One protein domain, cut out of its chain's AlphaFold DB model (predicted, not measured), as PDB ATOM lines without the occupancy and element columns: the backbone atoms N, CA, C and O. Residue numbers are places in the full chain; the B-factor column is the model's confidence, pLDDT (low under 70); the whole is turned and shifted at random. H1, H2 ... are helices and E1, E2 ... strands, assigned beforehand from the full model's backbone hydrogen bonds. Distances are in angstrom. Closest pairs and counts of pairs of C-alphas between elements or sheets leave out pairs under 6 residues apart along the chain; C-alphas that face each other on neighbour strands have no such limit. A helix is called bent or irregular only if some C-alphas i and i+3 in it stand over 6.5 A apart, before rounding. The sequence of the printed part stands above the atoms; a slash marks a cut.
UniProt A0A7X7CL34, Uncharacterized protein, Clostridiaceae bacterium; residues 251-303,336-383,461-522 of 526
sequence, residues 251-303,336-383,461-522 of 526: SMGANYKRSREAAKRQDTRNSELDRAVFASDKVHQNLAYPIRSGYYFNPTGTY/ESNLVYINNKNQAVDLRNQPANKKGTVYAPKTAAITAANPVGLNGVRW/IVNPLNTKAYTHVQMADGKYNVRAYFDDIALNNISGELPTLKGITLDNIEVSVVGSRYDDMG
ATOM      1  N   SER A 251     144.069 117.086 111.241       97.81
ATOM      2  CA  SER A 251     145.296 116.980 112.038       97.81
ATOM      3  C   SER A 251     146.091 115.715 111.705       97.81
ATOM      4  O   SER A 251     145.572 114.757 111.123       97.81
ATOM      5  N   MET A 252     147.352 115.676 112.129       97.88
ATOM      6  CA  MET A 252     148.194 114.485 112.106       97.88
ATOM      7  C   MET A 252     147.516 113.325 112.831       97.88
ATOM      8  O   MET A 252     147.379 112.242 112.267       97.88
ATOM      9  N   GLY A 253     147.011 113.567 114.042       96.69
ATOM     10  CA  GLY A 253     146.297 112.553 114.817       96.69
ATOM     11  C   GLY A 253     145.057 112.005 114.103       96.69
ATOM     12  O   GLY A 253     144.852 110.792 114.092       96.69
ATOM     13  N   ALA A 254     144.264 112.869 113.456       96.56
ATOM     14  CA  ALA A 254     143.106 112.442 112.671       96.56
ATOM     15  C   ALA A 254     143.525 111.581 111.470       96.56
ATOM     16  O   ALA A 254     142.951 110.516 111.244       96.56
ATOM     17  N   ASN A 255     144.571 112.000 110.754       96.69
ATOM     18  CA  ASN A 255     145.091 111.281 109.597       96.69
ATOM     19  C   ASN A 255     145.712 109.924 109.966       96.69
ATOM     20  O   ASN A 255     145.539 108.965 109.226       96.69
ATOM     21  N   TYR A 256     146.394 109.808 111.108       96.81
ATOM     22  CA  TYR A 256     146.985 108.542 111.564       96.81
ATOM     23  C   TYR A 256     146.004 107.610 112.281       96.81
ATOM     24  O   TYR A 256     146.352 106.460 112.558       96.81
ATOM     25  N   LYS A 257     144.790 108.075 112.606       94.88
ATOM     26  CA  LYS A 257     143.826 107.326 113.423       94.88
ATOM     27  C   LYS A 257     143.558 105.929 112.868       94.88
ATOM     28  O   LYS A 257     143.577 104.973 113.634       94.88
ATOM     29  N   ARG A 258     143.353 105.796 111.554       94.25
ATOM     30  CA  ARG A 258     143.067 104.500 110.918       94.25
ATOM     31  C   ARG A 258     144.210 103.504 111.123       94.25
ATOM     32  O   ARG A 258     143.989 102.460 111.730       94.25
ATOM     33  N   SER A 259     145.419 103.879 110.702       94.12
ATOM     34  CA  SER A 259     146.643 103.086 110.877       94.12
ATOM     35  C   SER A 259     146.882 102.697 112.347       94.12
ATOM     36  O   SER A 259     147.245 101.563 112.647       94.12
ATOM     37  N   ARG A 260     146.616 103.606 113.295       93.44
ATOM     38  CA  ARG A 260     146.746 103.320 114.733       93.44
ATOM     39  C   ARG A 260     145.731 102.303 115.250       93.44
ATOM     40  O   ARG A 260     146.095 101.395 115.992       93.44
ATOM     41  N   GLU A 261     144.455 102.463 114.905       92.69
ATOM     42  CA  GLU A 261     143.412 101.529 115.346       92.69
ATOM     43  C   GLU A 261     143.555 100.156 114.670       92.69
ATOM     44  O   GLU A 261     143.153  99.146 115.242       92.69
ATOM     45  N   ALA A 262     144.156 100.094 113.478       92.31
ATOM     46  CA  ALA A 262     144.553  98.843 112.839       92.31
ATOM     47  C   ALA A 262     145.646  98.117 113.637       92.31
ATOM     48  O   ALA A 262     145.465  96.952 113.986       92.31
ATOM     49  N   ALA A 263     146.716  98.819 114.028       91.25
ATOM     50  CA  ALA A 263     147.793  98.241 114.834       91.25
ATOM     51  C   ALA A 263     147.304  97.720 116.197       91.25
ATOM     52  O   ALA A 263     147.671  96.618 116.602       91.25
ATOM     53  N   LYS A 264     146.395  98.443 116.870       90.38
ATOM     54  CA  LYS A 264     145.757  97.972 118.116       90.38
ATOM     55  C   LYS A 264     144.962  96.676 117.937       90.38
ATOM     56  O   LYS A 264     144.913  95.861 118.852       90.38
ATOM     57  N   ARG A 265     144.343  96.493 116.766       91.75
ATOM     58  CA  ARG A 265     143.607  95.277 116.380       91.75
ATOM     59  C   ARG A 265     144.502  94.205 115.749       91.75
ATOM     60  O   ARG A 265     143.976  93.175 115.345       91.75
ATOM     61  N   GLN A 266     145.814  94.446 115.649       88.38
ATOM     62  CA  GLN A 266     146.778  93.582 114.955       88.38
ATOM     63  C   GLN A 266     146.401  93.316 113.483       88.38
ATOM     64  O   GLN A 266     146.680  92.259 112.925       88.38
ATOM     65  N   ASP A 267     145.745  94.288 112.847       88.88
ATOM     66  CA  ASP A 267     145.289  94.214 111.461       88.88
ATOM     67  C   ASP A 267     146.410  94.670 110.518       88.88
ATOM     68  O   ASP A 267     146.751  95.853 110.456       88.88
ATOM     69  N   THR A 268     146.997  93.722 109.789       82.94
ATOM     70  CA  THR A 268     148.178  93.938 108.933       82.94
ATOM     71  C   THR A 268     147.831  94.206 107.469       82.94
ATOM     72  O   THR A 268     148.719  94.283 106.617       82.94
ATOM     73  N   ARG A 269     146.543  94.357 107.133       88.75
ATOM     74  CA  ARG A 269     146.119  94.625 105.753       88.75
ATOM     75  C   ARG A 269     146.679  95.965 105.280       88.75
ATOM     76  O   ARG A 269     146.458  97.000 105.903       88.75
ATOM     77  N   ASN A 270     147.314  95.970 104.108       84.12
ATOM     78  CA  ASN A 270     147.911  97.174 103.512       84.12
ATOM     79  C   ASN A 270     146.932  98.358 103.382       84.12
ATOM     80  O   ASN A 270     147.357  99.507 103.455       84.12
ATOM     81  N   SER A 271     145.634  98.093 103.198       87.25
ATOM     82  CA  SER A 271     144.588  99.124 103.132       87.25
ATOM     83  C   SER A 271     144.360  99.859 104.455       87.25
ATOM     84  O   SER A 271     143.831 100.968 104.450       87.25
ATOM     85  N   GLU A 272     144.717  99.236 105.578       88.62
ATOM     86  CA  GLU A 272     144.558  99.787 106.923       88.62
ATOM     87  C   GLU A 272     145.802 100.547 107.395       88.62
ATOM     88  O   GLU A 272     145.681 101.479 108.187       88.62
ATOM     89  N   LEU A 273     146.974 100.219 106.848       86.62
ATOM     90  CA  LEU A 273     148.257 100.882 107.104       86.62
ATOM     91  C   LEU A 273     148.462 102.079 106.156       86.62
ATOM     92  O   LEU A 273     149.488 102.223 105.501       86.62
ATOM     93  N   ASP A 274     147.461 102.937 106.003       88.56
ATOM     94  CA  ASP A 274     147.405 103.944 104.934       88.56
ATOM     95  C   ASP A 274     148.533 104.998 104.953       88.56
ATOM     96  O   ASP A 274     148.981 105.454 103.894       88.56
ATOM     97  N   ARG A 275     148.991 105.401 106.144       92.50
ATOM     98  CA  ARG A 275     149.937 106.517 106.331       92.50
ATOM     99  C   ARG A 275     151.137 106.184 107.203       92.50
ATOM    100  O   ARG A 275     152.164 106.844 107.079       92.50
ATOM    101  N   ALA A 276     151.028 105.192 108.076       94.69
ATOM    102  CA  ALA A 276     152.136 104.763 108.915       94.69
ATOM    103  C   ALA A 276     151.967 103.306 109.346       94.69
ATOM    104  O   ALA A 276     150.848 102.802 109.435       94.69
ATOM    105  N   VAL A 277     153.084 102.654 109.659       93.62
ATOM    106  CA  VAL A 277     153.092 101.348 110.327       93.62
ATOM    107  C   VAL A 277     153.396 101.576 111.804       93.62
ATOM    108  O   VAL A 277     154.490 102.017 112.153       93.62
ATOM    109  N   PHE A 278     152.413 101.314 112.666       94.56
ATOM    110  CA  PHE A 278     152.569 101.423 114.117       94.56
ATOM    111  C   PHE A 278     152.908 100.061 114.726       94.56
ATOM    112  O   PHE A 278     152.426  99.035 114.248       94.56
ATOM    113  N   ALA A 279     153.707 100.055 115.795       92.06
ATOM    114  CA  ALA A 279     154.018  98.839 116.537       92.06
ATOM    115  C   ALA A 279     152.741  98.276 117.188       92.06
ATOM    116  O   ALA A 279     151.987  99.010 117.832       92.06
ATOM    117  N   SER A 280     152.498  96.977 117.010       89.62
ATOM    118  CA  SER A 280     151.278  96.291 117.462       89.62
ATOM    119  C   SER A 280     151.468  95.438 118.721       89.62
ATOM    120  O   SER A 280     150.514  94.810 119.188       89.62
ATOM    121  N   ASP A 281     152.687  95.378 119.267       88.31
ATOM    122  CA  ASP A 281     152.989  94.606 120.474       88.31
ATOM    123  C   ASP A 281     152.174  95.098 121.671       88.31
ATOM    124  O   ASP A 281     152.031  96.302 121.896       88.31
ATOM    125  N   LYS A 282     151.697  94.161 122.501       85.75
ATOM    126  CA  LYS A 282     150.894  94.484 123.693       85.75
ATOM    127  C   LYS A 282     151.595  95.470 124.634       85.75
ATOM    128  O   LYS A 282     150.935  96.331 125.204       85.75
ATOM    129  N   VAL A 283     152.921  95.377 124.750       89.06
ATOM    130  CA  VAL A 283     153.742  96.242 125.616       89.06
ATOM    131  C   VAL A 283     153.769  97.710 125.173       89.06
ATOM    132  O   VAL A 283     154.044  98.578 125.994       89.06
ATOM    133  N   HIS A 284     153.439  98.005 123.910       89.81
ATOM    134  CA  HIS A 284     153.475  99.355 123.338       89.81
ATOM    135  C   HIS A 284     152.083  99.987 123.174       89.81
ATOM    136  O   HIS A 284     151.973 101.127 122.727       89.81
ATOM    137  N   GLN A 285     151.002  99.288 123.544       83.62
ATOM    138  CA  GLN A 285     149.623  99.754 123.318       83.62
ATOM    139  C   GLN A 285     149.241 101.018 124.106       83.62
ATOM    140  O   GLN A 285     148.271 101.691 123.748       83.62
ATOM    141  N   ASN A 286     149.980 101.350 125.168       87.88
ATOM    142  CA  ASN A 286     149.804 102.577 125.950       87.88
ATOM    143  C   ASN A 286     150.437 103.817 125.291       87.88
ATOM    144  O   ASN A 286     150.140 104.941 125.697       87.88
ATOM    145  N   LEU A 287     151.296 103.638 124.285       92.25
ATOM    146  CA  LEU A 287     151.933 104.731 123.559       92.25
ATOM    147  C   LEU A 287     150.983 105.286 122.491       92.25
ATOM    148  O   LEU A 287     150.265 104.551 121.814       92.25
ATOM    149  N   ALA A 288     150.983 106.608 122.316       92.38
ATOM    150  CA  ALA A 288     150.064 107.265 121.383       92.38
ATOM    151  C   ALA A 288     150.433 107.026 119.908       92.38
ATOM    152  O   ALA A 288     149.541 106.862 119.072       92.38
ATOM    153  N   TYR A 289     151.733 107.019 119.598       96.38
ATOM    154  CA  TYR A 289     152.278 106.858 118.247       96.38
ATOM    155  C   TYR A 289     153.549 105.976 118.260       96.38
ATOM    156  O   TYR A 289     154.635 106.482 117.968       96.38
ATOM    157  N   PRO A 290     153.455 104.684 118.637       96.38
ATOM    158  CA  PRO A 290     154.606 103.786 118.661       96.38
ATOM    159  C   PRO A 290     154.937 103.277 117.256       96.38
ATOM    160  O   PRO A 290     154.061 102.753 116.574       96.38
ATOM    161  N   ILE A 291     156.188 103.388 116.819       95.94
ATOM    162  CA  ILE A 291     156.650 102.871 115.526       95.94
ATOM    163  C   ILE A 291     157.911 102.027 115.702       95.94
ATOM    164  O   ILE A 291     158.706 102.267 116.609       95.94
ATOM    165  N   ARG A 292     158.119 101.079 114.787       94.69
ATOM    166  CA  ARG A 292     159.427 100.454 114.567       94.69
ATOM    167  C   ARG A 292     160.125 101.151 113.407       94.69
ATOM    168  O   ARG A 292     159.500 101.453 112.385       94.69
ATOM    169  N   SER A 293     161.410 101.430 113.561       95.19
ATOM    170  CA  SER A 293     162.218 102.059 112.519       95.19
ATOM    171  C   SER A 293     162.387 101.135 111.299       95.19
ATOM    172  O   SER A 293     162.309  99.915 111.403       95.19
ATOM    173  N   GLY A 294     162.576 101.690 110.101       93.94
ATOM    174  CA  GLY A 294     162.649 100.919 108.849       93.94
ATOM    175  C   GLY A 294     161.312 100.750 108.114       93.94
ATOM    176  O   GLY A 294     161.304 100.374 106.939       93.94
ATOM    177  N   TYR A 295     160.185 101.076 108.753       94.94
ATOM    178  CA  TYR A 295     158.889 101.224 108.082       94.94
ATOM    179  C   TYR A 295     158.595 102.683 107.724       94.94
ATOM    180  O   TYR A 295     159.304 103.609 108.134       94.94
ATOM    181  N   TYR A 296     157.549 102.899 106.924       94.50
ATOM    182  CA  TYR A 296     157.126 104.246 106.567       94.50
ATOM    183  C   TYR A 296     156.318 104.919 107.672       94.50
ATOM    184  O   TYR A 296     155.473 104.308 108.328       94.50
ATOM    185  N   PHE A 297     156.576 106.213 107.813       96.69
ATOM    186  CA  PHE A 297     155.828 107.147 108.631       96.69
ATOM    187  C   PHE A 297     155.659 108.429 107.815       96.69
ATOM    188  O   PHE A 297     156.564 109.258 107.728       96.69
ATOM    189  N   ASN A 298     154.531 108.543 107.116       96.50
ATOM    190  CA  ASN A 298     154.343 109.572 106.100       96.50
ATOM    191  C   ASN A 298     154.052 110.926 106.748       96.50
ATOM    192  O   ASN A 298     153.031 111.022 107.424       96.50
ATOM    193  N   PRO A 299     154.811 112.000 106.443       97.00
ATOM    194  CA  PRO A 299     154.386 113.364 106.735       97.00
ATOM    195  C   PRO A 299     152.928 113.578 106.329       97.00
ATOM    196  O   PRO A 299     152.501 113.100 105.275       97.00
ATOM    197  N   THR A 300     152.148 114.261 107.159       97.62
ATOM    198  CA  THR A 300     150.710 114.428 106.928       97.62
ATOM    199  C   THR A 300     150.150 115.622 107.691       97.62
ATOM    200  O   THR A 300     150.775 116.118 108.623       97.62
ATOM    201  N   GLY A 301     148.959 116.070 107.302       98.06
ATOM    202  CA  GLY A 301     148.252 117.191 107.910       98.06
ATOM    203  C   GLY A 301     147.662 118.116 106.851       98.06
ATOM    204  O   GLY A 301     148.183 118.252 105.743       98.06
ATOM    205  N   THR A 302     146.538 118.742 107.170       98.56
ATOM    206  CA  THR A 302     145.945 119.817 106.378       98.56
ATOM    207  C   THR A 302     145.598 120.956 107.311       98.56
ATOM    208  O   THR A 302     144.807 120.794 108.240       98.56
ATOM    209  N   TYR A 303     146.195 122.106 107.031       98.50
ATOM    210  CA  TYR A 303     146.091 123.317 107.830       98.50
ATOM    211  C   TYR A 303     145.536 124.429 106.963       98.50
ATOM    212  O   TYR A 303     145.773 124.469 105.754       98.50
ATOM    213  N   GLU A 336     157.612 120.455 110.629       97.88
ATOM    214  CA  GLU A 336     158.877 120.037 111.213       97.88
ATOM    215  C   GLU A 336     158.804 118.601 111.722       97.88
ATOM    216  O   GLU A 336     157.827 118.194 112.347       97.88
ATOM    217  N   SER A 337     159.864 117.842 111.472       97.50
ATOM    218  CA  SER A 337     160.072 116.503 112.005       97.50
ATOM    219  C   SER A 337     161.544 116.335 112.360       97.50
ATOM    220  O   SER A 337     162.414 116.812 111.629       97.50
ATOM    221  N   ASN A 338     161.832 115.643 113.460       97.06
ATOM    222  CA  ASN A 338     163.193 115.220 113.797       97.06
ATOM    223  C   ASN A 338     163.447 113.717 113.569       97.06
ATOM    224  O   ASN A 338     164.479 113.209 114.010       97.06
ATOM    225  N   LEU A 339     162.521 113.018 112.898       97.25
ATOM    226  CA  LEU A 339     162.678 111.619 112.488       97.25
ATOM    227  C   LEU A 339     163.818 111.463 111.474       97.25
ATOM    228  O   LEU A 339     164.096 112.367 110.681       97.25
ATOM    229  N   VAL A 340     164.437 110.282 111.474       97.69
ATOM    230  CA  VAL A 340     165.472 109.903 110.508       97.69
ATOM    231  C   VAL A 340     164.848 109.051 109.408       97.69
ATOM    232  O   VAL A 340     164.289 107.985 109.666       97.69
ATOM    233  N   TYR A 341     164.975 109.508 108.170       97.50
ATOM    234  CA  TYR A 341     164.453 108.864 106.970       97.50
ATOM    235  C   TYR A 341     165.560 108.176 106.170       97.50
ATOM    236  O   TYR A 341     166.745 108.451 106.356       97.50
ATOM    237  N   ILE A 342     165.171 107.292 105.253       97.06
ATOM    238  CA  ILE A 342     166.055 106.722 104.235       97.06
ATOM    239  C   ILE A 342     165.693 107.289 102.861       97.06
ATOM    240  O   ILE A 342     164.526 107.300 102.460       97.06
ATOM    241  N   ASN A 343     166.693 107.796 102.142       96.69
ATOM    242  CA  ASN A 343     166.503 108.282 100.778       96.69
ATOM    243  C   ASN A 343     166.707 107.168  99.735       96.69
ATOM    244  O   ASN A 343     167.177 106.075 100.042       96.69
ATOM    245  N   ASN A 344     166.422 107.463  98.467       95.19
ATOM    246  CA  ASN A 344     166.565 106.521  97.349       95.19
ATOM    247  C   ASN A 344     168.023 106.114  97.056       95.19
ATOM    248  O   ASN A 344     168.259 105.253  96.216       95.19
ATOM    249  N   LYS A 345     169.003 106.741  97.719       95.62
ATOM    250  CA  LYS A 345     170.424 106.361  97.687       95.62
ATOM    251  C   LYS A 345     170.811 105.493  98.894       95.62
ATOM    252  O   LYS A 345     171.996 105.304  99.143       95.62
ATOM    253  N   ASN A 346     169.827 105.007  99.653       94.25
ATOM    254  CA  ASN A 346     169.988 104.259 100.899       94.25
ATOM    255  C   ASN A 346     170.772 105.015 101.985       94.25
ATOM    256  O   ASN A 346     171.437 104.408 102.819       94.25
ATOM    257  N   GLN A 347     170.711 106.348 101.981       96.00
ATOM    258  CA  GLN A 347     171.380 107.182 102.978       96.00
ATOM    259  C   GLN A 347     170.389 107.609 104.059       96.00
ATOM    260  O   GLN A 347     169.253 107.986 103.752       96.00
ATOM    261  N   ALA A 348     170.841 107.605 105.314       96.94
ATOM    262  CA  ALA A 348     170.113 108.200 106.425       96.94
ATOM    263  C   ALA A 348     170.094 109.729 106.291       96.94
ATOM    264  O   ALA A 348     171.145 110.377 106.237       96.94
ATOM    265  N   VAL A 349     168.898 110.305 106.246       97.31
ATOM    266  CA  VAL A 349     168.677 111.734 106.021       97.31
ATOM    267  C   VAL A 349     167.549 112.279 106.893       97.31
ATOM    268  O   VAL A 349     166.726 111.533 107.412       97.31
ATOM    269  N   ASP A 350     167.485 113.596 107.036       96.44
ATOM    270  CA  ASP A 350     166.324 114.288 107.590       96.44
ATOM    271  C   ASP A 350     165.232 114.537 106.526       96.44
ATOM    272  O   ASP A 350     165.373 114.204 105.344       96.44
ATOM    273  N   LEU A 351     164.117 115.155 106.933       95.56
ATOM    274  CA  LEU A 351     162.981 115.444 106.046       95.56
ATOM    275  C   LEU A 351     163.361 116.348 104.850       95.56
ATOM    276  O   LEU A 351     162.699 116.332 103.808       95.56
ATOM    277  N   ARG A 352     164.450 117.118 104.971       96.06
ATOM    278  CA  ARG A 352     165.009 117.993 103.929       96.06
ATOM    279  C   ARG A 352     166.045 117.285 103.054       96.06
ATOM    280  O   ARG A 352     166.710 117.943 102.253       96.06
ATOM    281  N   ASN A 353     166.136 115.959 103.165       95.94
ATOM    282  CA  ASN A 353     167.088 115.112 102.457       95.94
ATOM    283  C   ASN A 353     168.557 115.455 102.770       95.94
ATOM    284  O   ASN A 353     169.430 115.196 101.944       95.94
ATOM    285  N   GLN A 354     168.838 116.071 103.925       95.50
ATOM    286  CA  GLN A 354     170.209 116.326 104.368       95.50
ATOM    287  C   GLN A 354     170.711 115.151 105.210       95.50
ATOM    288  O   GLN A 354     169.916 114.589 105.963       95.50
ATOM    289  N   PRO A 355     172.006 114.798 105.148       95.25
ATOM    290  CA  PRO A 355     172.556 113.692 105.925       95.25
ATOM    291  C   PRO A 355     172.224 113.779 107.424       95.25
ATOM    292  O   PRO A 355     172.288 114.857 108.036       95.25
ATOM    293  N   ALA A 356     171.853 112.632 107.993       94.12
ATOM    294  CA  ALA A 356     171.644 112.456 109.423       94.12
ATOM    295  C   ALA A 356     172.971 112.178 110.144       94.12
ATOM    296  O   ALA A 356     173.903 111.606 109.576       94.12
ATOM    297  N   ASN A 357     173.039 112.551 111.422       90.75
ATOM    298  CA  ASN A 357     174.224 112.327 112.244       90.75
ATOM    299  C   ASN A 357     174.173 110.938 112.879       90.75
ATOM    300  O   ASN A 357     173.162 110.550 113.468       90.75
ATOM    301  N   LYS A 358     175.284 110.208 112.791       92.25
ATOM    302  CA  LYS A 358     175.437 108.900 113.426       92.25
ATOM    303  C   LYS A 358     176.069 109.059 114.812       92.25
ATOM    304  O   LYS A 358     177.029 109.811 114.968       92.25
ATOM    305  N   LYS A 359     175.537 108.360 115.815       88.12
ATOM    306  CA  LYS A 359     176.065 108.284 117.184       88.12
ATOM    307  C   LYS A 359     176.228 106.808 117.553       88.12
ATOM    308  O   LYS A 359     175.255 106.139 117.882       88.12
ATOM    309  N   GLY A 360     177.457 106.297 117.470       89.19
ATOM    310  CA  GLY A 360     177.714 104.857 117.574       89.19
ATOM    311  C   GLY A 360     177.155 104.110 116.360       89.19
ATOM    312  O   GLY A 360     177.455 104.464 115.219       89.19
ATOM    313  N   THR A 361     176.326 103.094 116.592       89.00
ATOM    314  CA  THR A 361     175.694 102.283 115.535       89.00
ATOM    315  C   THR A 361     174.378 102.868 115.016       89.00
ATOM    316  O   THR A 361     173.944 102.495 113.927       89.00
ATOM    317  N   VAL A 362     173.789 103.839 115.723       93.19
ATOM    318  CA  VAL A 362     172.461 104.402 115.429       93.19
ATOM    319  C   VAL A 362     172.516 105.846 114.926       93.19
ATOM    320  O   VAL A 362     173.479 106.577 115.165       93.19
ATOM    321  N   TYR A 363     171.468 106.282 114.234       94.75
ATOM    322  CA  TYR A 363     171.274 107.669 113.812       94.75
ATOM    323  C   TYR A 363     170.450 108.441 114.837       94.75
ATOM    324  O   TYR A 363     169.402 107.978 115.286       94.75
ATOM    325  N   ALA A 364     170.940 109.627 115.195       89.88
ATOM    326  CA  ALA A 364     170.315 110.491 116.186       89.88
ATOM    327  C   ALA A 364     169.241 111.403 115.554       89.88
ATOM    328  O   ALA A 364     169.377 111.779 114.383       89.88
ATOM    329  N   PRO A 365     168.218 111.818 116.328       90.88
ATOM    330  CA  PRO A 365     167.222 112.781 115.875       90.88
ATOM    331  C   PRO A 365     167.866 114.080 115.386       90.88
ATOM    332  O   PRO A 365     168.732 114.650 116.055       90.88
ATOM    333  N   LYS A 366     167.399 114.587 114.246       92.81
ATOM    334  CA  LYS A 366     167.833 115.874 113.692       92.81
ATOM    335  C   LYS A 366     166.634 116.621 113.140       92.81
ATOM    336  O   LYS A 366     166.005 116.183 112.183       92.81
ATOM    337  N   THR A 367     166.333 117.757 113.751       95.75
ATOM    338  CA  THR A 367     165.199 118.594 113.372       95.75
ATOM    339  C   THR A 367     165.367 119.167 111.969       95.75
ATOM    340  O   THR A 367     166.372 119.808 111.668       95.75
ATOM    341  N   ALA A 368     164.349 118.984 111.129       96.31
ATOM    342  CA  ALA A 368     164.258 119.603 109.817       96.31
ATOM    343  C   ALA A 368     162.808 119.988 109.499       96.31
ATOM    344  O   ALA A 368     161.873 119.267 109.847       96.31
ATOM    345  N   ALA A 369     162.621 121.112 108.802       96.81
ATOM    346  CA  ALA A 369     161.298 121.628 108.462       96.81
ATOM    347  C   ALA A 369     161.131 121.876 106.961       96.81
ATOM    348  O   ALA A 369     161.969 122.523 106.334       96.81
ATOM    349  N   ILE A 370     160.017 121.409 106.397       96.56
ATOM    350  CA  ILE A 370     159.545 121.783 105.058       96.56
ATOM    351  C   ILE A 370     158.723 123.064 105.187       96.56
ATOM    352  O   ILE A 370     157.945 123.226 106.129       96.56
ATOM    353  N   THR A 371     158.895 123.983 104.239       96.50
ATOM    354  CA  THR A 371     158.242 125.298 104.251       96.50
ATOM    355  C   THR A 371     157.559 125.563 102.915       96.50
ATOM    356  O   THR A 371     157.807 124.859 101.937       96.50
ATOM    357  N   ALA A 372     156.705 126.585 102.839       91.62
ATOM    358  CA  ALA A 372     156.102 126.979 101.565       91.62
ATOM    359  C   ALA A 372     157.144 127.432 100.525       91.62
ATOM    360  O   ALA A 372     157.018 127.094  99.351       91.62
ATOM    361  N   ALA A 373     158.190 128.144 100.966       91.12
ATOM    362  CA  ALA A 373     159.299 128.576 100.112       91.12
ATOM    363  C   ALA A 373     160.183 127.401  99.666       91.12
ATOM    364  O   ALA A 373     160.705 127.395  98.557       91.12
ATOM    365  N   ASN A 374     160.310 126.381 100.517       94.94
ATOM    366  CA  ASN A 374     161.106 125.190 100.265       94.94
ATOM    367  C   ASN A 374     160.247 123.921 100.439       94.94
ATOM    368  O   ASN A 374     160.411 123.194 101.425       94.94
ATOM    369  N   PRO A 375     159.326 123.631  99.497       95.88
ATOM    370  CA  PRO A 375     158.348 122.553  99.647       95.88
ATOM    371  C   PRO A 375     158.894 121.173  99.247       95.88
ATOM    372  O   PRO A 375     158.240 120.160  99.484       95.88
ATOM    373  N   VAL A 376     160.066 121.125  98.608       96.19
ATOM    374  CA  VAL A 376     160.716 119.898  98.122       96.19
ATOM    375  C   VAL A 376     161.719 119.386  99.154       96.19
ATOM    376  O   VAL A 376     162.537 120.170  99.628       96.19
ATOM    377  N   GLY A 377     161.666 118.101  99.503       93.94
ATOM    378  CA  GLY A 377     162.484 117.499 100.566       93.94
ATOM    379  C   GLY A 377     162.965 116.091 100.223       93.94
ATOM    380  O   GLY A 377     163.518 115.882  99.143       93.94
ATOM    381  N   LEU A 378     162.764 115.139 101.142       95.25
ATOM    382  CA  LEU A 378     163.106 113.718 100.984       95.25
ATOM    383  C   LEU A 378     162.797 113.213  99.563       95.25
ATOM    384  O   LEU A 378     161.686 113.398  99.064       95.25
ATOM    385  N   ASN A 379     163.797 112.608  98.915       94.50
ATOM    386  CA  ASN A 379     163.721 112.063  97.553       94.50
ATOM    387  C   ASN A 379     163.326 113.058  96.446       94.50
ATOM    388  O   ASN A 379     162.842 112.645  95.398       94.50
ATOM    389  N   GLY A 380     163.512 114.365  96.659       93.31
ATOM    390  CA  GLY A 380     163.093 115.383  95.689       93.31
ATOM    391  C   GLY A 380     161.571 115.503  95.560       93.31
ATOM    392  O   GLY A 380     161.072 116.144  94.637       93.31
ATOM    393  N   VAL A 381     160.817 114.910  96.489       95.38
ATOM    394  CA  VAL A 381     159.354 114.955  96.500       95.38
ATOM    395  C   VAL A 381     158.889 116.307  97.023       95.38
ATOM    396  O   VAL A 381     159.447 116.856  97.977       95.38
ATOM    397  N   ARG A 382     157.828 116.843  96.412       96.44
ATOM    398  CA  ARG A 382     157.125 118.026  96.906       96.44
ATOM    399  C   ARG A 382     156.200 117.637  98.066       96.44
ATOM    400  O   ARG A 382     155.061 117.231  97.856       96.44
ATOM    401  N   TRP A 383     156.697 117.780  99.290       96.88
ATOM    402  CA  TRP A 383     156.004 117.409 100.529       96.88
ATOM    403  C   TRP A 383     154.974 118.433 100.997       96.88
ATOM    404  O   TRP A 383     154.230 118.153 101.929       96.88
ATOM    405  N   ILE A 461     148.616 121.747 102.525       98.38
ATOM    406  CA  ILE A 461     148.473 120.291 102.544       98.38
ATOM    407  C   ILE A 461     149.868 119.679 102.623       98.38
ATOM    408  O   ILE A 461     150.697 119.890 101.730       98.38
ATOM    409  N   VAL A 462     150.116 118.917 103.682       98.31
ATOM    410  CA  VAL A 462     151.347 118.149 103.863       98.31
ATOM    411  C   VAL A 462     151.169 116.785 103.207       98.31
ATOM    412  O   VAL A 462     150.187 116.089 103.460       98.31
ATOM    413  N   ASN A 463     152.131 116.419 102.364       97.38
ATOM    414  CA  ASN A 463     152.165 115.201 101.564       97.38
ATOM    415  C   ASN A 463     150.876 114.979 100.748       97.38
ATOM    416  O   ASN A 463     150.146 114.010 100.976       97.38
ATOM    417  N   PRO A 464     150.573 115.871  99.784       96.06
ATOM    418  CA  PRO A 464     149.309 115.842  99.044       96.06
ATOM    419  C   PRO A 464     149.092 114.549  98.239       96.06
ATOM    420  O   PRO A 464     147.954 114.218  97.929       96.06
ATOM    421  N   LEU A 465     150.166 113.821  97.914       95.50
ATOM    422  CA  LEU A 465     150.127 112.562  97.160       95.50
ATOM    423  C   LEU A 465     150.164 111.314  98.058       95.50
ATOM    424  O   LEU A 465     150.176 110.200  97.545       95.50
ATOM    425  N   ASN A 466     150.209 111.489  99.385       94.88
ATOM    426  CA  ASN A 466     150.432 110.420 100.362       94.88
ATOM    427  C   ASN A 466     151.637 109.516 100.011       94.88
ATOM    428  O   ASN A 466     151.591 108.293 100.150       94.88
ATOM    429  N   THR A 467     152.729 110.121  99.540       95.50
ATOM    430  CA  THR A 467     153.975 109.422  99.219       95.50
ATOM    431  C   THR A 467     154.549 108.778 100.476       95.50
ATOM    432  O   THR A 467     154.571 109.403 101.542       95.50
ATOM    433  N   LYS A 468     155.041 107.539 100.350       95.44
ATOM    434  CA  LYS A 468     155.646 106.815 101.469       95.44
ATOM    435  C   LYS A 468     156.995 107.416 101.865       95.44
ATOM    436  O   LYS A 468     157.884 107.529 101.024       95.44
ATOM    437  N   ALA A 469     157.155 107.764 103.140       96.50
ATOM    438  CA  ALA A 469     158.420 108.230 103.710       96.50
ATOM    439  C   ALA A 469     158.964 107.172 104.672       96.50
ATOM    440  O   ALA A 469     158.472 107.032 105.789       96.50
ATOM    441  N   TYR A 470     159.955 106.402 104.228       97.06
ATOM    442  CA  TYR A 470     160.547 105.336 105.033       97.06
ATOM    443  C   TYR A 470     161.514 105.906 106.067       97.06
ATOM    444  O   TYR A 470     162.373 106.722 105.734       97.06
ATOM    445  N   THR A 471     161.370 105.469 107.316       97.56
ATOM    446  CA  THR A 471     162.352 105.744 108.369       97.56
ATOM    447  C   THR A 471     163.591 104.870 108.170       97.56
ATOM    448  O   THR A 471     163.509 103.790 107.584       97.56
ATOM    449  N   HIS A 472     164.755 105.327 108.620       96.75
ATOM    450  CA  HIS A 472     165.978 104.530 108.530       96.75
ATOM    451  C   HIS A 472     165.975 103.419 109.591       96.75
ATOM    452  O   HIS A 472     165.661 103.691 110.743       96.75
ATOM    453  N   VAL A 473     166.362 102.187 109.241       95.00
ATOM    454  CA  VAL A 473     166.297 101.024 110.159       95.00
ATOM    455  C   VAL A 473     167.207 101.154 111.389       95.00
ATOM    456  O   VAL A 473     166.883 100.669 112.459       95.00
ATOM    457  N   GLN A 474     168.326 101.869 111.264       94.88
ATOM    458  CA  GLN A 474     169.227 102.188 112.386       94.88
ATOM    459  C   GLN A 474     168.863 103.507 113.097       94.88
ATOM    460  O   GLN A 474     169.736 104.167 113.656       94.88
ATOM    461  N   MET A 475     167.618 103.978 113.007       95.00
ATOM    462  CA  MET A 475     167.160 105.136 113.785       95.00
ATOM    463  C   MET A 475     167.111 104.758 115.269       95.00
ATOM    464  O   MET A 475     166.579 103.707 115.607       95.00
ATOM    465  N   ALA A 476     167.672 105.602 116.140       94.38
ATOM    466  CA  ALA A 476     167.729 105.321 117.571       94.38
ATOM    467  C   ALA A 476     166.329 105.244 118.199       94.38
ATOM    468  O   ALA A 476     165.464 106.066 117.880       94.38
ATOM    469  N   ASP A 477     166.141 104.332 119.147       94.31
ATOM    470  CA  ASP A 477     164.939 104.294 119.977       94.31
ATOM    471  C   ASP A 477     164.799 105.566 120.817       94.31
ATOM    472  O   ASP A 477     165.781 106.202 121.214       94.31
ATOM    473  N   GLY A 478     163.553 105.945 121.094       94.81
ATOM    474  CA  GLY A 478     163.242 107.111 121.911       94.81
ATOM    475  C   GLY A 478     162.117 107.975 121.358       94.81
ATOM    476  O   GLY A 478     161.278 107.535 120.571       94.81
ATOM    477  N   LYS A 479     162.078 109.223 121.826       96.44
ATOM    478  CA  LYS A 479     161.006 110.180 121.541       96.44
ATOM    479  C   LYS A 479     161.407 111.142 120.430       96.44
ATOM    480  O   LYS A 479     162.437 111.809 120.503       96.44
ATOM    481  N   TYR A 480     160.537 111.246 119.440       97.75
ATOM    482  CA  TYR A 480     160.658 112.125 118.287       97.75
ATOM    483  C   TYR A 480     159.456 113.062 118.245       97.75
ATOM    484  O   TYR A 480     158.368 112.701 118.677       97.75
ATOM    485  N   ASN A 481     159.640 114.266 117.720       97.44
ATOM    486  CA  ASN A 481     158.599 115.278 117.629       97.44
ATOM    487  C   ASN A 481     158.291 115.581 116.167       97.44
ATOM    488  O   ASN A 481     159.192 115.745 115.337       97.44
ATOM    489  N   VAL A 482     156.998 115.687 115.873       98.12
ATOM    490  CA  VAL A 482     156.497 116.169 114.589       98.12
ATOM    491  C   VAL A 482     155.485 117.267 114.859       98.12
ATOM    492  O   VAL A 482     154.507 117.046 115.573       98.12
ATOM    493  N   ARG A 483     155.716 118.455 114.297       97.69
ATOM    494  CA  ARG A 483     154.893 119.640 114.553       97.69
ATOM    495  C   ARG A 483     154.585 120.427 113.287       97.69
ATOM    496  O   ARG A 483     155.415 120.536 112.390       97.69
ATOM    497  N   ALA A 484     153.399 121.023 113.253       97.94
ATOM    498  CA  ALA A 484     152.999 121.997 112.250       97.94
ATOM    499  C   ALA A 484     152.683 123.324 112.937       97.94
ATOM    500  O   ALA A 484     151.844 123.386 113.841       97.94
ATOM    501  N   TYR A 485     153.370 124.385 112.526       97.56
ATOM    502  CA  TYR A 485     153.268 125.685 113.178       97.56
ATOM    503  C   TYR A 485     153.542 126.833 112.206       97.56
ATOM    504  O   TYR A 485     154.097 126.638 111.125       97.56
ATOM    505  N   PHE A 486     153.137 128.034 112.598       97.69
ATOM    506  CA  PHE A 486     153.551 129.287 111.976       97.69
ATOM    507  C   PHE A 486     154.590 129.935 112.884       97.69
ATOM    508  O   PHE A 486     154.362 130.025 114.089       97.69
ATOM    509  N   ASP A 487     155.720 130.346 112.319       96.81
ATOM    510  CA  ASP A 487     156.765 131.072 113.045       96.81
ATOM    511  C   ASP A 487     156.358 132.532 113.314       96.81
ATOM    512  O   ASP A 487     155.392 133.030 112.722       96.81
ATOM    513  N   ASP A 488     157.102 133.217 114.185       97.12
ATOM    514  CA  ASP A 488     156.950 134.656 114.425       97.12
ATOM    515  C   ASP A 488     157.094 135.439 113.102       97.12
ATOM    516  O   ASP A 488     157.963 135.155 112.273       97.12
ATOM    517  N   ILE A 489     156.245 136.451 112.898       96.81
ATOM    518  CA  ILE A 489     156.205 137.244 111.662       96.81
ATOM    519  C   ILE A 489     156.444 138.716 111.975       96.81
ATOM    520  O   ILE A 489     155.673 139.346 112.700       96.81
ATOM    521  N   ALA A 490     157.489 139.288 111.384       95.38
ATOM    522  CA  ALA A 490     157.688 140.731 111.385       95.38
ATOM    523  C   ALA A 490     156.716 141.388 110.389       95.38
ATOM    524  O   ALA A 490     156.709 141.039 109.209       95.38
ATOM    525  N   LEU A 491     155.885 142.321 110.866       92.44
ATOM    526  CA  LEU A 491     154.866 143.018 110.062       92.44
ATOM    527  C   LEU A 491     155.237 144.480 109.756       92.44
ATOM    528  O   LEU A 491     154.401 145.266 109.310       92.44
ATOM    529  N   ASN A 492     156.502 144.854 109.959       86.31
ATOM    530  CA  ASN A 492     157.015 146.211 109.752       86.31
ATOM    531  C   ASN A 492     156.927 146.685 108.289       86.31
ATOM    532  O   ASN A 492     156.911 147.885 108.034       86.31
ATOM    533  N   ASN A 493     156.848 145.759 107.330       83.69
ATOM    534  CA  ASN A 493     156.606 146.052 105.914       83.69
ATOM    535  C   ASN A 493     155.135 146.390 105.593       83.69
ATOM    536  O   ASN A 493     154.856 146.892 104.506       83.69
ATOM    537  N   ILE A 494     154.204 146.112 106.511       87.94
ATOM    538  CA  ILE A 494     152.791 146.505 106.410       87.94
ATOM    539  C   ILE A 494     152.600 147.848 107.114       87.94
ATOM    540  O   ILE A 494     152.146 148.814 106.504       87.94
ATOM    541  N   SER A 495     152.998 147.926 108.386       89.50
ATOM    542  CA  SER A 495     153.005 149.160 109.168       89.50
ATOM    543  C   SER A 495     154.025 149.066 110.299       89.50
ATOM    544  O   SER A 495     154.094 148.053 110.991       89.50
ATOM    545  N   GLY A 496     154.768 150.150 110.543       88.12
ATOM    546  CA  GLY A 496     155.658 150.264 111.706       88.12
ATOM    547  C   GLY A 496     154.921 150.283 113.053       88.12
ATOM    548  O   GLY A 496     155.552 150.196 114.099       88.12
ATOM    549  N   GLU A 497     153.590 150.387 113.034       90.56
ATOM    550  CA  GLU A 497     152.737 150.349 114.225       90.56
ATOM    551  C   GLU A 497     152.399 148.921 114.677       90.56
ATOM    552  O   GLU A 497     151.922 148.728 115.797       90.56
ATOM    553  N   LEU A 498     152.616 147.921 113.815       94.69
ATOM    554  CA  LEU A 498     152.325 146.527 114.126       94.69
ATOM    555  C   LEU A 498     153.553 145.853 114.760       94.69
ATOM    556  O   LEU A 498     154.615 145.806 114.133       94.69
ATOM    557  N   PRO A 499     153.431 145.283 115.976       94.88
ATOM    558  CA  PRO A 499     154.483 144.459 116.553       94.88
ATOM    559  C   PRO A 499     154.627 143.140 115.782       94.88
ATOM    560  O   PRO A 499     153.801 142.791 114.936       94.88
ATOM    561  N   THR A 500     155.654 142.358 116.120       96.44
ATOM    562  CA  THR A 500     155.790 140.979 115.638       96.44
ATOM    563  C   THR A 500     154.529 140.178 115.963       96.44
ATOM    564  O   THR A 500     154.133 140.062 117.129       96.44
ATOM    565  N   LEU A 501     153.908 139.601 114.938       97.44
ATOM    566  CA  LEU A 501     152.831 138.636 115.104       97.44
ATOM    567  C   LEU A 501     153.431 137.344 115.645       97.44
ATOM    568  O   LEU A 501     154.308 136.754 115.012       97.44
ATOM    569  N   LYS A 502     152.970 136.921 116.819       97.44
ATOM    570  CA  LYS A 502     153.463 135.714 117.470       97.44
ATOM    571  C   LYS A 502     152.998 134.468 116.737       97.44
ATOM    572  O   LYS A 502     151.826 134.353 116.371       97.44
ATOM    573  N   GLY A 503     153.946 133.560 116.534       96.38
ATOM    574  CA  GLY A 503     153.727 132.266 115.921       96.38
ATOM    575  C   GLY A 503     152.732 131.412 116.705       96.38
ATOM    576  O   GLY A 503     152.460 131.652 117.882       96.38
ATOM    577  N   ILE A 504     152.189 130.394 116.042       96.81
ATOM    578  CA  ILE A 504     151.205 129.474 116.614       96.81
ATOM    579  C   ILE A 504     151.517 128.035 116.227       96.81
ATOM    580  O   ILE A 504     151.698 127.720 115.050       96.81
ATOM    581  N   THR A 505     151.523 127.146 117.219       96.25
ATOM    582  CA  THR A 505     151.559 125.698 116.995       96.25
ATOM    583  C   THR A 505     150.143 125.201 116.757       96.25
ATOM    584  O   THR A 505     149.292 125.311 117.635       96.25
ATOM    585  N   LEU A 506     149.892 124.649 115.572       96.56
ATOM    586  CA  LEU A 506     148.585 124.099 115.214       96.56
ATOM    587  C   LEU A 506     148.475 122.618 115.554       96.56
ATOM    588  O   LEU A 506     147.392 122.128 115.850       96.56
ATOM    589  N   ASP A 507     149.584 121.895 115.477       96.94
ATOM    590  CA  ASP A 507     149.579 120.449 115.635       96.94
ATOM    591  C   ASP A 507     150.945 119.977 116.113       96.94
ATOM    592  O   ASP A 507     151.977 120.503 115.688       96.94
ATOM    593  N   ASN A 508     150.949 118.998 117.009       96.62
ATOM    594  CA  ASN A 508     152.156 118.443 117.596       96.62
ATOM    595  C   ASN A 508     151.883 117.013 118.060       96.62
ATOM    596  O   ASN A 508     150.937 116.772 118.811       96.62
ATOM    597  N   ILE A 509     152.732 116.078 117.644       97.75
ATOM    598  CA  ILE A 509     152.702 114.691 118.098       97.75
ATOM    599  C   ILE A 509     154.096 114.249 118.543       97.75
ATOM    600  O   ILE A 509     155.102 114.589 117.917       97.75
ATOM    601  N   GLU A 510     154.135 113.452 119.609       97.69
ATOM    602  CA  GLU A 510     155.332 112.738 120.047       97.69
ATOM    603  C   GLU A 510     155.265 111.300 119.514       97.69
ATOM    604  O   GLU A 510     154.334 110.554 119.820       97.69
ATOM    605  N   VAL A 511     156.236 110.927 118.689       97.50
ATOM    606  CA  VAL A 511     156.395 109.592 118.110       97.50
ATOM    607  C   VAL A 511     157.389 108.808 118.960       97.50
ATOM    608  O   VAL A 511     158.477 109.299 119.255       97.50
ATOM    609  N   SER A 512     157.018 107.596 119.365       97.38
ATOM    610  CA  SER A 512     157.882 106.708 120.148       97.38
ATOM    611  C   SER A 512     158.468 105.635 119.239       97.38
ATOM    612  O   SER A 512     157.726 104.820 118.699       97.38
ATOM    613  N   VAL A 513     159.785 105.630 119.063       96.25
ATOM    614  CA  VAL A 513     160.505 104.579 118.332       96.25
ATOM    615  C   VAL A 513     160.904 103.501 119.335       96.25
ATOM    616  O   VAL A 513     161.554 103.821 120.331       96.25
ATOM    617  N   VAL A 514     160.443 102.269 119.105       94.50
ATOM    618  CA  VAL A 514     160.487 101.150 120.069       94.50
ATOM    619  C   VAL A 514     161.083  99.877 119.455       94.50
ATOM    620  O   VAL A 514     160.530  98.784 119.584       94.50
ATOM    621  N   GLY A 515     162.180 100.036 118.724       92.06
ATOM    622  CA  GLY A 515     162.859  98.981 117.991       92.06
ATOM    623  C   GLY A 515     162.851  99.216 116.486       92.06
ATOM    624  O   GLY A 515     162.462 100.275 115.976       92.06
ATOM    625  N   SER A 516     163.264  98.192 115.751       92.31
ATOM    626  CA  SER A 516     163.446  98.242 114.306       92.31
ATOM    627  C   SER A 516     162.656  97.158 113.584       92.31
ATOM    628  O   SER A 516     162.163  96.198 114.172       92.31
ATOM    629  N   ARG A 517     162.558  97.297 112.264       89.31
ATOM    630  CA  ARG A 517     162.009  96.273 111.377       89.31
ATOM    631  C   ARG A 517     162.756  94.933 111.484       89.31
ATOM    632  O   ARG A 517     162.161  93.910 111.159       89.31
ATOM    633  N   TYR A 518     164.021  94.911 111.913       88.31
ATOM    634  CA  TYR A 518     164.753  93.651 112.092       88.31
ATOM    635  C   TYR A 518     164.168  92.785 113.209       88.31
ATOM    636  O   TYR A 518     164.108  91.566 113.049       88.31
ATOM    637  N   ASP A 519     163.626  93.412 114.253       81.56
ATOM    638  CA  ASP A 519     162.991  92.718 115.376       81.56
ATOM    639  C   ASP A 519     161.748  91.934 114.920       81.56
ATOM    640  O   ASP A 519     161.504  90.824 115.383       81.56
ATOM    641  N   ASP A 520     160.989  92.476 113.958       77.94
ATOM    642  CA  ASP A 520     159.823  91.797 113.369       77.94
ATOM    643  C   ASP A 520     160.222  90.642 112.440       77.94
ATOM    644  O   ASP A 520     159.427  89.745 112.165       77.94
ATOM    645  N   MET A 521     161.446  90.684 111.909       77.00
ATOM    646  CA  MET A 521     161.977  89.686 110.983       77.00
ATOM    647  C   MET A 521     162.770  88.578 111.698       77.00
ATOM    648  O   MET A 521     163.254  87.669 111.029       77.00
ATOM    649  N   GLY A 522     162.896  88.634 113.032       64.75
ATOM    650  CA  GLY A 522     163.632  87.648 113.829       64.75
ATOM    651  C   GLY A 522     165.154  87.713 113.665       64.75
ATOM    652  O   GLY A 522     165.838  86.742 113.984       64.75
TER     653      GLY A 522
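Overview. This is residues 251 to 303, 336 to 383 and 461 to 522 of the 526 residues of an uncharacterized protein of Clostridiaceae bacterium (UniProt A0A7X7CL34). The model has little regular structure: a long twisted hairpin, E4 and E5, runs through loops, reaching far out at residues 487 to 503. Both helices graze the mixed sheet E1 E5 E4. Of 163 printed residues, 50 are in H1 E1 E2 E3 E4 E5 H2, mixed in class. The whole is compact, radius of gyration of the C-alphas 17.1 A, spanning 63 by 33 by 27 A.

Along the chain. Find C-alpha 252 at (148.194, 114.485, 112.106); irregular H1, C-alphas 255 and 258 7.2 A apart, runs to 264. Then come E1, 290 to 293, E2, 301 to 303, E3, 368 to 371, E4, 478 to 486, 26.2 A, E5, 504 to 516, 33.6 A, and H2, 517 to 520, ending at (159.823, 91.797, 113.369).

Arrangement. Antiparallel E4 and E5 hold N 480 2.8 A from O 511. H1 has 7 of 9 O i to N i+4 pairs within hydrogen-bond range.

Size, cuts and confidence. Gaps after residues 303 and 383 are 13.6 A and 8.3 A. Only residue 522 is under pLDDT 70.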